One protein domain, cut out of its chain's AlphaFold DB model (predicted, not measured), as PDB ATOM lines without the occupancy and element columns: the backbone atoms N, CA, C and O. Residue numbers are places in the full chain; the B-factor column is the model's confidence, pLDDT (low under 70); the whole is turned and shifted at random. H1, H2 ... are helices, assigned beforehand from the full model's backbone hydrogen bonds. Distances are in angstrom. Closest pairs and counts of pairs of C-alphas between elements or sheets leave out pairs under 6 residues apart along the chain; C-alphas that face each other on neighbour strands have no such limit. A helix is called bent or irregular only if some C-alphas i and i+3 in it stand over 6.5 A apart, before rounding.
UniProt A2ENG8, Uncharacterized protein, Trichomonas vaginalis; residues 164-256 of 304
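Overview. This is residues 164 to 256 of the 304 residues of an uncharacterized protein of Trichomonas vaginalis (UniProt A2ENG8). Five helices make a compact body with H4 in the middle: H1 and H5, crossing each other, both pack on H4 at one end of the body, and the hairpin of H2 and H3 makes the other end, with H3 packed on H4 and H2 packed on H3. The link from H1 to H2, residues 181 to 188, bridges the two ends along one edge. The printed part has 93 residues, with five named helices in the order H1, H2, H3, H4, H5 and no named strand; the class is all helix. The whole is compact, with a radius of gyration of the C-alphas of 12.4 A, and spans 35 by 29 by 20 A.

Arrangement. The longest helix is H1, residues 164 to 180. It touches H5, residues 242 to 254, closest at the C-alphas of Phe 168 and Ala 246, 4.4 A apart; they run the same way at a steep tilt of 47 degrees. With residues 172 to 179 alone H1 touches H4, residues 222 to 233, closest at the C-alphas of His 176 and Val 226, 6.0 A apart, opposite ways at a steep tilt of 44 degrees. H4 is the hub, touching three other helices. H4 and H5 form a helical hairpin at a shallow tilt of 34 degrees, only just short of steep; their closest C-alphas, of Ala 229 and Ala 245, are 5.8 A apart. With residues 223 to 228 alone H4 touches H3, residues 206 to 218, closest at the C-alphas of Gly 217 and Ala 225, 3.9 A apart, at a steep tilt of 52 degrees. H3 and H2, residues 189 to 201, form a helical hairpin at a shallow tilt of 32 degrees; the closest C-alphas, of Ile 199 and Gln 206, are 4.7 A apart. The helix packing is part aligned, part crossed: of 5 touching pairs, 2 are at a shallow tilt. H1 is apart from H2 and H3. Every O i to N i+4 pair is within hydrogen-bond range in H1, H2, H3 and H4, and 7 of 9 are in H5.

Along the chain. H1 begins at C-alpha 164, (24.861, 12.957, 3.223), and measures 23.7 A from first to last C-alpha. H2 measures 18.6 A, H3 18.4 A, H4 16.2 A and H5 18.2 A. H4 begins at C-alpha 222, (17.883, 29.385, -2.937), and H5 ends at C-alpha 254, (15.269, 24.778, 8.350). H5 is irregular, but only just: C-alphas 248 and 251 are 6.7 A apart.

Size, cuts and confidence. The two C-alphas farthest apart, of Lys 204 and Val 255, are 36.4 A apart. The printed part has no cut and no long link. The mean pLDDT of the printed part is 87.0; residues 180 to 188 are under 70.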
ATOM      1  N   TYR A 164      25.072  11.802   4.096       93.06
ATOM      2  CA  TYR A 164      24.861  12.957   3.223       93.06
ATOM      3  C   TYR A 164      24.047  12.661   1.965       93.06
ATOM      4  O   TYR A 164      23.459  13.585   1.414       93.06
ATOM      5  N   GLU A 165      23.974  11.410   1.515       90.56
ATOM      6  CA  GLU A 165      23.129  11.053   0.379       90.56
ATOM      7  C   GLU A 165      21.645  11.125   0.746       90.56
ATOM      8  O   GLU A 165      20.870  11.763   0.035       90.56
ATOM      9  N   SER A 166      21.267  10.563   1.895       88.00
ATOM     10  CA  SER A 166      19.898  10.681   2.412       88.00
ATOM     11  C   SER A 166      19.532  12.140   2.701       88.00
ATOM     12  O   SER A 166      18.484  12.603   2.251       88.00
ATOM     13  N   ILE A 167      20.424  12.897   3.358       93.75
ATOM     14  CA  ILE A 167      20.209  14.331   3.610       93.75
ATOM     15  C   ILE A 167      20.016  15.084   2.292       93.75
ATOM     16  O   ILE A 167      19.113  15.907   2.190       93.75
ATOM     17  N   PHE A 168      20.853  14.815   1.286       93.69
ATOM     18  CA  PHE A 168      20.802  15.494  -0.003       93.69
ATOM     19  C   PHE A 168      19.435  15.348  -0.677       93.69
ATOM     20  O   PHE A 168      18.858  16.357  -1.075       93.69
ATOM     21  N   PHE A 169      18.901  14.128  -0.778       89.06
ATOM     22  CA  PHE A 169      17.621  13.892  -1.451       89.06
ATOM     23  C   PHE A 169      16.442  14.538  -0.719       89.06
ATOM     24  O   PHE A 169      15.596  15.180  -1.351       89.06
ATOM     25  N   GLU A 170      16.405  14.431   0.610       90.44
ATOM     26  CA  GLU A 170      15.327  15.034   1.394       90.44
ATOM     27  C   GLU A 170      15.413  16.559   1.409       90.44
ATOM     28  O   GLU A 170      14.412  17.254   1.207       90.44
ATOM     29  N   ALA A 171      16.622  17.101   1.565       92.75
ATOM     30  CA  ALA A 171      16.829  18.539   1.553       92.75
ATOM     31  C   ALA A 171      16.559  19.136   0.168       92.75
ATOM     32  O   ALA A 171      15.960  20.205   0.079       92.75
ATOM     33  N   TYR A 172      16.943  18.446  -0.911       90.62
ATOM     34  CA  TYR A 172      16.618  18.851  -2.278       90.62
ATOM     35  C   TYR A 172      15.105  18.911  -2.485       90.62
ATOM     36  O   TYR A 172      14.604  19.939  -2.939       90.62
ATOM     37  N   THR A 173      14.386  17.857  -2.083       87.38
ATOM     38  CA  THR A 173      12.921  17.781  -2.167       87.38
ATOM     39  C   THR A 173      12.268  19.001  -1.524       87.38
ATOM     40  O   THR A 173      11.522  19.743  -2.166       87.38
ATOM     41  N   LEU A 174      12.593  19.255  -0.255       89.44
ATOM     42  CA  LEU A 174      12.002  20.352   0.503       89.44
ATOM     43  C   LEU A 174      12.441  21.723  -0.033       89.44
ATOM     44  O   LEU A 174      11.604  22.605  -0.236       89.44
ATOM     45  N   ALA A 175      13.729  21.908  -0.331       89.06
ATOM     46  CA  ALA A 175      14.242  23.166  -0.867       89.06
ATOM     47  C   ALA A 175      13.622  23.513  -2.227       89.06
ATOM     48  O   ALA A 175      13.300  24.682  -2.451       89.06
ATOM     49  N   HIS A 176      13.411  22.523  -3.102       84.88
ATOM     50  CA  HIS A 176      12.733  22.702  -4.385       84.88
ATOM     51  C   HIS A 176      11.290  23.182  -4.181       84.88
ATOM     52  O   HIS A 176      10.871  24.161  -4.798       84.88
ATOM     53  N   LEU A 177      10.549  22.571  -3.251       80.38
ATOM     54  CA  LEU A 177       9.175  22.976  -2.923       80.38
ATOM     55  C   LEU A 177       9.096  24.385  -2.328       80.38
ATOM     56  O   LEU A 177       8.201  25.161  -2.662       80.38
ATOM     57  N   GLY A 178      10.073  24.754  -1.498       76.81
ATOM     58  CA  GLY A 178      10.208  26.123  -0.998       76.81
ATOM     59  C   GLY A 178      10.415  27.162  -2.111       76.81
ATOM     60  O   GLY A 178      10.114  28.340  -1.915       76.81
ATOM     61  N   VAL A 179      10.893  26.743  -3.290       72.88
ATOM     62  CA  VAL A 179      10.996  27.590  -4.490       72.88
ATOM     63  C   VAL A 179       9.690  27.593  -5.306       72.88
ATOM     64  O   VAL A 179       9.398  28.595  -5.965       72.88
ATOM     65  N   THR A 180       8.888  26.516  -5.288       63.81
ATOM     66  CA  THR A 180       7.671  26.378  -6.117       63.81
ATOM     67  C   THR A 180       6.418  27.040  -5.544       63.81
ATOM     68  O   THR A 180       5.512  27.336  -6.325       63.81
ATOM     69  N   SER A 181       6.359  27.375  -4.246       55.06
ATOM     70  CA  SER A 181       5.265  28.179  -3.671       55.06
ATOM     71  C   SER A 181       5.309  29.655  -4.146       55.06
ATOM     72  O   SER A 181       5.765  30.564  -3.454       55.06
ATOM     73  N   TRP A 182       4.855  29.858  -5.383       41.31
ATOM     74  CA  TRP A 182       4.245  31.019  -6.052       41.31
ATOM     75  C   TRP A 182       4.946  32.405  -6.129       41.31
ATOM     76  O   TRP A 182       4.882  33.001  -7.199       41.31
ATOM     77  N   ILE A 183       5.689  32.928  -5.140       42.47
ATOM     78  CA  ILE A 183       6.275  34.303  -5.234       42.47
ATOM     79  C   ILE A 183       7.780  34.322  -5.612       42.47
ATOM     80  O   ILE A 183       8.257  35.276  -6.223       42.47
ATOM     81  N   ARG A 184       8.556  33.256  -5.353       46.94
ATOM     82  CA  ARG A 184      10.041  33.276  -5.464       46.94
ATOM     83  C   ARG A 184      10.651  32.982  -6.840       46.94
ATOM     84  O   ARG A 184      11.796  33.355  -7.083       46.94
ATOM     85  N   LYS A 185       9.900  32.413  -7.788       44.88
ATOM     86  CA  LYS A 185      10.342  32.344  -9.197       44.88
ATOM     87  C   LYS A 185      10.329  33.717  -9.904       44.88
ATOM     88  O   LYS A 185      10.822  33.822 -11.020       44.88
ATOM     89  N   HIS A 186       9.835  34.781  -9.259       47.91
ATOM     90  CA  HIS A 186       9.592  36.097  -9.869       47.91
ATOM     91  C   HIS A 186      10.729  37.134  -9.718       47.91
ATOM     92  O   HIS A 186      10.418  38.316  -9.630       47.91
ATOM     93  N   ARG A 187      12.013  36.722  -9.709       56.03
ATOM     94  CA  ARG A 187      13.246  37.494 -10.060       56.03
ATOM     95  C   ARG A 187      14.466  36.892  -9.328       56.03
ATOM     96  O   ARG A 187      14.961  37.497  -8.383       56.03
ATOM     97  N   PRO A 188      15.031  35.757  -9.777       69.69
ATOM     98  CA  PRO A 188      16.359  35.324  -9.314       69.69
ATOM     99  C   PRO A 188      17.491  36.274  -9.779       69.69
ATOM    100  O   PRO A 188      18.668  36.012  -9.581       69.69
ATOM    101  N   GLY A 189      17.134  37.385 -10.429       81.06
ATOM    102  CA  GLY A 189      18.055  38.373 -10.957       81.06
ATOM    103  C   GLY A 189      18.505  38.056 -12.387       81.06
ATOM    104  O   GLY A 189      18.445  36.906 -12.834       81.06
ATOM    105  N   PRO A 190      18.939  39.086 -13.131       88.19
ATOM    106  CA  PRO A 190      19.477  38.922 -14.478       88.19
ATOM    107  C   PRO A 190      20.738  38.051 -14.493       88.19
ATOM    108  O   PRO A 190      20.938  37.302 -15.442       88.19
ATOM    109  N   GLU A 191      21.541  38.093 -13.426       91.19
ATOM    110  CA  GLU A 191      22.752  37.283 -13.285       91.19
ATOM    111  C   GLU A 191      22.440  35.783 -13.286       91.19
ATOM    112  O   GLU A 191      22.976  35.052 -14.114       91.19
ATOM    113  N   PHE A 192      21.494  35.328 -12.455       91.56
ATOM    114  CA  PHE A 192      21.042  33.935 -12.489       91.56
ATOM    115  C   PHE A 192      20.568  33.544 -13.892       91.56
ATOM    116  O   PHE A 192      21.002  32.529 -14.428       91.56
ATOM    117  N   GLY A 193      19.711  34.361 -14.517       88.38
ATOM    118  CA  GLY A 193      19.203  34.092 -15.866       88.38
ATOM    119  C   GLY A 193      20.318  33.962 -16.908       88.38
ATOM    120  O   GLY A 193      20.282  33.045 -17.731       88.38
ATOM    121  N   HIS A 194      21.331  34.825 -16.832       91.44
ATOM    122  CA  HIS A 194      22.506  34.778 -17.695       91.44
ATOM    123  C   HIS A 194      23.311  33.489 -17.495       91.44
ATOM    124  O   HIS A 194      23.639  32.821 -18.473       91.44
ATOM    125  N   LEU A 195      23.554  33.082 -16.246       93.19
ATOM    126  CA  LEU A 195      24.266  31.839 -15.930       93.19
ATOM    127  C   LEU A 195      23.509  30.600 -16.431       93.19
ATOM    128  O   LEU A 195      24.109  29.697 -17.015       93.19
ATOM    129  N   ILE A 196      22.181  30.569 -16.276       90.75
ATOM    130  CA  ILE A 196      21.345  29.502 -16.846       90.75
ATOM    131  C   ILE A 196      21.456  29.488 -18.371       90.75
ATOM    132  O   ILE A 196      21.609  28.422 -18.971       90.75
ATOM    133  N   GLN A 197      21.399  30.650 -19.018       89.81
ATOM    134  CA  GLN A 197      21.538  30.752 -20.468       89.81
ATOM    135  C   GLN A 197      22.908  30.253 -20.946       89.81
ATOM    136  O   GLN A 197      22.953  29.485 -21.909       89.81
ATOM    137  N   GLN A 198      23.994  30.631 -20.267       90.88
ATOM    138  CA  GLN A 198      25.350  30.154 -20.559       90.88
ATOM    139  C   GLN A 198      25.438  28.629 -20.463       90.88
ATOM    140  O   GLN A 198      25.945  27.991 -21.384       90.88
ATOM    141  N   ILE A 199      24.853  28.026 -19.419       90.25
ATOM    142  CA  ILE A 199      24.826  26.563 -19.268       90.25
ATOM    143  C   ILE A 199      24.197  25.882 -20.493       90.25
ATOM    144  O   ILE A 199      24.706  24.868 -20.966       90.25
ATOM    145  N   HIS A 200      23.113  26.436 -21.039       87.31
ATOM    146  CA  HIS A 200      22.405  25.816 -22.161       87.31
ATOM    147  C   HIS A 200      23.010  26.132 -23.532       87.31
ATOM    148  O   HIS A 200      22.892  25.317 -24.445       87.31
ATOM    149  N   ARG A 201      23.603  27.319 -23.711       89.81
ATOM    150  CA  ARG A 201      23.994  27.829 -25.037       89.81
ATOM    151  C   ARG A 201      25.492  27.784 -25.313       89.81
ATOM    152  O   ARG A 201      25.878  27.825 -26.476       89.81
ATOM    153  N   GLU A 202      26.331  27.693 -24.285       87.25
ATOM    154  CA  GLU A 202      27.777  27.869 -24.425       87.25
ATOM    155  C   GLU A 202      28.563  26.722 -23.766       87.25
ATOM    156  O   GLU A 202      29.060  26.860 -22.647       87.25
ATOM    157  N   PRO A 203      28.764  25.584 -24.461       78.38
ATOM    158  CA  PRO A 203      29.448  24.410 -23.904       78.38
ATOM    159  C   PRO A 203      30.819  24.708 -23.278       78.38
ATOM    160  O   PRO A 203      31.199  24.107 -22.277       78.38
ATOM    161  N   LYS A 204      31.555  25.676 -23.841       78.38
ATOM    162  CA  LYS A 204      32.898  26.063 -23.382       78.38
ATOM    163  C   LYS A 204      32.903  26.836 -22.053       78.38
ATOM    164  O   LYS A 204      33.920  26.810 -21.366       78.38
ATOM    165  N   SER A 205      31.804  27.501 -21.681       84.88
ATOM    166  CA  SER A 205      31.678  28.312 -20.453       84.88
ATOM    167  C   SER A 205      30.766  27.669 -19.394       84.88
ATOM    168  O   SER A 205      30.575  28.226 -18.310       84.88
ATOM    169  N   GLN A 206      30.259  26.454 -19.645       89.56
ATOM    170  CA  GLN A 206      29.375  25.733 -18.719       89.56
ATOM    171  C   GLN A 206      29.980  25.570 -17.322       89.56
ATOM    172  O   GLN A 206      29.305  25.809 -16.324       89.56
ATOM    173  N   VAL A 207      31.259  25.193 -17.228       91.38
ATOM    174  CA  VAL A 207      31.914  24.950 -15.932       91.38
ATOM    175  C   VAL A 207      32.003  26.231 -15.100       91.38
ATOM    176  O   VAL A 207      31.732  26.194 -13.900       91.38
ATOM    177  N   SER A 208      32.347  27.372 -15.709       93.94
ATOM    178  CA  SER A 208      32.367  28.661 -15.005       93.94
ATOM    179  C   SER A 208      30.972  29.082 -14.557       93.94
ATOM    180  O   SER A 208      30.821  29.534 -13.424       93.94
ATOM    181  N   ALA A 209      29.951  28.859 -15.389       95.12
ATOM    182  CA  ALA A 209      28.576  29.190 -15.040       95.12
ATOM    183  C   ALA A 209      28.054  28.334 -13.869       95.12
ATOM    184  O   ALA A 209      27.469  28.863 -12.923       95.12
ATOM    185  N   TRP A 210      28.347  27.028 -13.864       95.81
ATOM    186  CA  TRP A 210      28.037  26.145 -12.735       95.81
ATOM    187  C   TRP A 210      28.755  26.559 -11.446       95.81
ATOM    188  O   TRP A 210      28.141  26.544 -10.381       95.81
ATOM    189  N   LYS A 211      30.034  26.955 -11.523       96.69
ATOM    190  CA  LYS A 211      30.787  27.461 -10.359       96.69
ATOM    191  C   LYS A 211      30.191  28.758  -9.810       96.69
ATOM    192  O   LYS A 211      30.074  28.898  -8.596       96.69
ATOM    193  N   ALA A 212      29.780  29.676 -10.683       96.50
ATOM    194  CA  ALA A 212      29.124  30.916 -10.277       96.50
ATOM    195  C   ALA A 212      27.773  30.645  -9.596       96.50
ATOM    196  O   ALA A 212      27.517  31.171  -8.515       96.50
ATOM    197  N   LEU A 213      26.946  29.746 -10.146       94.88
ATOM    198  CA  LEU A 213      25.700  29.331  -9.492       94.88
ATOM    199  C   LEU A 213      25.945  28.649  -8.141       94.88
ATOM    200  O   LEU A 213      25.200  28.898  -7.196       94.88
ATOM    201  N   ALA A 214      26.980  27.811  -8.032       96.94
ATOM    202  CA  ALA A 214      27.355  27.178  -6.768       96.94
ATOM    203  C   ALA A 214      27.711  28.228  -5.708       96.94
ATOM    204  O   ALA A 214      27.224  28.152  -4.581       96.94
ATOM    205  N   HIS A 215      28.493  29.241  -6.090       96.88
ATOM    206  CA  HIS A 215      28.830  30.356  -5.213       96.88
ATOM    207  C   HIS A 215      27.590  31.170  -4.809       96.88
ATOM    208  O   HIS A 215      27.396  31.445  -3.628       96.88
ATOM    209  N   MET A 216      26.699  31.490  -5.755       94.94
ATOM    210  CA  MET A 216      25.426  32.153  -5.450       94.94
ATOM    211  C   MET A 216      24.584  31.339  -4.457       94.94
ATOM    212  O   MET A 216      24.031  31.898  -3.510       94.94
ATOM    213  N   GLY A 217      24.486  30.022  -4.660       93.44
ATOM    214  CA  GLY A 217      23.744  29.118  -3.781       93.44
ATOM    215  C   GLY A 217      24.293  29.099  -2.355       93.44
ATOM    216  O   GLY A 217      23.520  29.237  -1.407       93.44
ATOM    217  N   GLN A 218      25.618  29.014  -2.203       95.31
ATOM    218  CA  GLN A 218      26.307  29.106  -0.907       95.31
ATOM    219  C   GLN A 218      26.079  30.456  -0.215       95.31
ATOM    220  O   GLN A 218      25.976  30.508   1.007       95.31
ATOM    221  N   SER A 219      25.929  31.527  -0.994       92.44
ATOM    222  CA  SER A 219      25.625  32.880  -0.515       92.44
ATOM    223  C   SER A 219      24.137  33.112  -0.199       92.44
ATOM    224  O   SER A 219      23.710  34.252  -0.037       92.44
ATOM    225  N   GLY A 220      23.322  32.055  -0.114       88.75
ATOM    226  CA  GLY A 220      21.911  32.154   0.275       88.75
ATOM    227  C   GLY A 220      20.931  32.318  -0.891       88.75
ATOM    228  O   GLY A 220      19.740  32.536  -0.668       88.75
ATOM    229  N   HIS A 221      21.372  32.172  -2.144       89.88
ATOM    230  CA  HIS A 221      20.473  32.233  -3.296       89.88
ATOM    231  C   HIS A 221      19.778  30.879  -3.544       89.88
ATOM    232  O   HIS A 221      20.253  30.049  -4.325       89.88
ATOM    233  N   GLN A 222      18.609  30.668  -2.926       88.00
ATOM    234  CA  GLN A 222      17.883  29.385  -2.937       88.00
ATOM    235  C   GLN A 222      17.697  28.781  -4.340       88.00
ATOM    236  O   GLN A 222      17.974  27.600  -4.539       88.00
ATOM    237  N   SER A 223      17.288  29.567  -5.344       88.00
ATOM    238  CA  SER A 223      17.081  29.036  -6.704       88.00
ATOM    239  C   SER A 223      18.378  28.546  -7.354       88.00
ATOM    240  O   SER A 223      18.346  27.615  -8.152       88.00
ATOM    241  N   ALA A 224      19.519  29.147  -7.004       92.19
ATOM    242  CA  ALA A 224      20.822  28.725  -7.510       92.19
ATOM    243  C   ALA A 224      21.266  27.445  -6.799       92.19
ATOM    244  O   ALA A 224      21.691  26.503  -7.459       92.19
ATOM    245  N   ALA A 225      21.055  27.369  -5.480       93.06
ATOM    246  CA  ALA A 225      21.304  26.160  -4.703       93.06
ATOM    247  C   ALA A 225      20.508  24.954  -5.231       93.06
ATOM    248  O   ALA A 225      21.085  23.891  -5.458       93.06
ATOM    249  N   VAL A 226      19.206  25.128  -5.493       91.12
ATOM    250  CA  VAL A 226      18.347  24.077  -6.066       91.12
ATOM    251  C   VAL A 226      18.805  23.686  -7.472       91.12
ATOM    252  O   VAL A 226      18.886  22.496  -7.765       91.12
ATOM    253  N   TRP A 227      19.152  24.653  -8.328       91.19
ATOM    254  CA  TRP A 227      19.600  24.364  -9.694       91.19
ATOM    255  C   TRP A 227      20.920  23.587  -9.728       91.19
ATOM    256  O   TRP A 227      21.073  22.626 -10.482       91.19
ATOM    257  N   VAL A 228      21.880  23.974  -8.885       94.19
ATOM    258  CA  VAL A 228      23.161  23.268  -8.754       94.19
ATOM    259  C   VAL A 228      22.945  21.870  -8.189       94.19
ATOM    260  O   VAL A 228      23.509  20.919  -8.723       94.19
ATOM    261  N   ALA A 229      22.091  21.721  -7.174       93.81
ATOM    262  CA  ALA A 229      21.735  20.416  -6.629       93.81
ATOM    263  C   ALA A 229      21.085  19.505  -7.682       93.81
ATOM    264  O   ALA A 229      21.470  18.347  -7.803       93.81
ATOM    265  N   GLU A 230      20.171  20.024  -8.505       90.81
ATOM    266  CA  GLU A 230      19.598  19.277  -9.630       90.81
ATOM    267  C   GLU A 230      20.675  18.860 -10.640       90.81
ATOM    268  O   GLU A 230      20.684  17.723 -11.117       90.81
ATOM    269  N   GLY A 231      21.632  19.748 -10.925       92.62
ATOM    270  CA  GLY A 231      22.791  19.441 -11.760       92.62
ATOM    271  C   GLY A 231      23.649  18.302 -11.197       92.62
ATOM    272  O   GLY A 231      24.051  17.421 -11.953       92.62
ATOM    273  N   VAL A 232      23.901  18.290  -9.885       94.38
ATOM    274  CA  VAL A 232      24.636  17.213  -9.195       94.38
ATOM    275  C   VAL A 232      23.841  15.908  -9.234       94.38
ATOM    276  O   VAL A 232      24.387  14.863  -9.572       94.38
ATOM    277  N   MET A 233      22.541  15.964  -8.937       89.88
ATOM    278  CA  MET A 233      21.649  14.800  -8.935       89.88
ATOM    279  C   MET A 233      21.560  14.136 -10.314       89.88
ATOM    280  O   MET A 233      21.548  12.913 -10.415       89.88
ATOM    281  N   SER A 234      21.523  14.945 -11.373       89.94
ATOM    282  CA  SER A 234      21.437  14.497 -12.767       89.94
ATOM    283  C   SER A 234      22.799  14.277 -13.440       89.94
ATOM    284  O   SER A 234      22.842  14.047 -14.648       89.94
ATOM    285  N   ASN A 235      23.906  14.358 -12.691       92.12
ATOM    286  CA  ASN A 235      25.281  14.265 -13.201       92.12
ATOM    287  C   ASN A 235      25.613  15.261 -14.338       92.12
ATOM    288  O   ASN A 235      26.512  15.021 -15.141       92.12
ATOM    289  N   ARG A 236      24.914  16.401 -14.414       90.75
ATOM    290  CA  ARG A 236      25.190  17.488 -15.376       90.75
ATOM    291  C   ARG A 236      26.338  18.397 -14.941       90.75
ATOM    292  O   ARG A 236      26.807  19.215 -15.730       90.75
ATOM    293  N   THR A 237      26.765  18.292 -13.686       92.69
ATOM    294  CA  THR A 237      27.902  19.037 -13.150       92.69
ATOM    295  C   THR A 237      28.597  18.257 -12.040       92.69
ATOM    296  O   THR A 237      27.970  17.476 -11.329       92.69
ATOM    297  N   ASN A 238      29.896  18.500 -11.883       93.69
ATOM    298  CA  ASN A 238      30.744  17.965 -10.818       93.69
ATOM    299  C   ASN A 238      31.404  19.085  -9.991       93.69
ATOM    300  O   ASN A 238      32.379  18.838  -9.286       93.69
ATOM    301  N   VAL A 239      30.895  20.324 -10.082       95.06
ATOM    302  CA  VAL A 239      31.452  21.477  -9.344       95.06
ATOM    303  C   VAL A 239      31.327  21.341  -7.828       95.06
ATOM    304  O   VAL A 239      32.000  22.067  -7.101       95.06
ATOM    305  N   MET A 240      30.469  20.434  -7.355       95.38
ATOM    306  CA  MET A 240      30.342  20.084  -5.947       95.38
ATOM    307  C   MET A 240      29.904  18.628  -5.763       95.38
ATOM    308  O   MET A 240      29.282  18.037  -6.647       95.38
ATOM    309  N   THR A 241      30.208  18.062  -4.597       95.75
ATOM    310  CA  THR A 241      29.743  16.731  -4.179       95.75
ATOM    311  C   THR A 241      28.311  16.783  -3.626       95.75
ATOM    312  O   THR A 241      27.825  17.849  -3.239       95.75
ATOM    313  N   LYS A 242      27.634  15.627  -3.513       94.69
ATOM    314  CA  LYS A 242      26.324  15.529  -2.829       94.69
ATOM    315  C   LYS A 242      26.389  16.038  -1.385       94.69
ATOM    316  O   LYS A 242      25.455  16.683  -0.928       94.69
ATOM    317  N   GLU A 243      27.502  15.809  -0.690       95.75
ATOM    318  CA  GLU A 243      27.743  16.346   0.654       95.75
ATOM    319  C   GLU A 243      27.756  17.876   0.669       95.75
ATOM    320  O   GLU A 243      27.073  18.498   1.484       95.75
ATOM    321  N   GLN A 244      28.515  18.497  -0.234       96.75
ATOM    322  CA  GLN A 244      28.575  19.955  -0.331       96.75
ATOM    323  C   GLN A 244      27.205  20.542  -0.697       96.75
ATOM    324  O   GLN A 244      26.789  21.542  -0.112       96.75
ATOM    325  N   ALA A 245      26.478  19.888  -1.606       96.12
ATOM    326  CA  ALA A 245      25.124  20.284  -1.973       96.12
ATOM    327  C   ALA A 245      24.140  20.135  -0.799       96.12
ATOM    328  O   ALA A 245      23.363  21.048  -0.538       96.12
ATOM    329  N   ALA A 246      24.208  19.037  -0.038       96.00
ATOM    330  CA  ALA A 246      23.398  18.829   1.161       96.00
ATOM    331  C   ALA A 246      23.631  19.944   2.189       96.00
ATOM    332  O   ALA A 246      22.678  20.581   2.634       96.00
ATOM    333  N   LYS A 247      24.899  20.241   2.507       95.81
ATOM    334  CA  LYS A 247      25.276  21.329   3.428       95.81
ATOM    335  C   LYS A 247      24.746  22.693   2.970       95.81
ATOM    336  O   LYS A 247      24.321  23.483   3.804       95.81
ATOM    337  N   MET A 248      24.734  22.953   1.660       95.94
ATOM    338  CA  MET A 248      24.169  24.174   1.077       95.94
ATOM    339  C   MET A 248      22.633  24.224   1.165       95.94
ATOM    340  O   MET A 248      22.071  25.303   1.330       95.94
ATOM    341  N   LEU A 249      21.941  23.086   1.045       94.69
ATOM    342  CA  LEU A 249      20.475  23.024   1.019       94.69
ATOM    343  C   LEU A 249      19.834  23.073   2.412       94.69
ATOM    344  O   LEU A 249      18.796  23.713   2.572       94.69
ATOM    345  N   VAL A 250      20.442  22.420   3.410       95.00
ATOM    346  CA  VAL A 250      19.896  22.296   4.778       95.00
ATOM    347  C   VAL A 250      19.445  23.638   5.383       95.00
ATOM    348  O   VAL A 250      18.328  23.688   5.897       95.00
ATOM    349  N   PRO A 251      20.202  24.750   5.277       91.75
ATOM    350  CA  PRO A 251      19.760  26.038   5.814       91.75
ATOM    351  C   PRO A 251      18.433  26.539   5.230       91.75
ATOM    352  O   PRO A 251      17.605  27.058   5.973       91.75
ATOM    353  N   PHE A 252      18.188  26.355   3.926       89.50
ATOM    354  CA  PHE A 252      16.902  26.715   3.308       89.50
ATOM    355  C   PHE A 252      15.763  25.852   3.826       89.50
ATOM    356  O   PHE A 252      14.613  26.291   3.856       89.50
ATOM    357  N   VAL A 253      16.094  24.617   4.201       90.44
ATOM    358  CA  VAL A 253      15.117  23.657   4.670       90.44
ATOM    359  C   VAL A 253      14.670  23.982   6.102       90.44
ATOM    360  O   VAL A 253      13.486  23.932   6.419       90.44
ATOM    361  N   GLU A 254      15.589  24.406   6.963       86.94
ATOM    362  CA  GLU A 254      15.269  24.778   8.350       86.94
ATOM    363  C   GLU A 254      14.360  26.014   8.461       86.94
ATOM    364  O   GLU A 254      13.541  26.098   9.372       86.94
ATOM    365  N   VAL A 255      14.451  26.952   7.511       82.94
ATOM    366  CA  VAL A 255      13.656  28.200   7.500       82.94
ATOM    367  C   VAL A 255      12.513  28.189   6.479       82.94
ATOM    368  O   VAL A 255      11.974  29.239   6.116       82.94
ATOM    369  N   GLY A 256      12.173  27.013   5.952       80.88
ATOM    370  CA  GLY A 256      11.144  26.879   4.932       80.88
ATOM    371  C   GLY A 256       9.722  27.134   5.447       80.88
ATOM    372  O   GLY A 256       9.486  27.294   6.643       80.88
TER     373      GLY A 256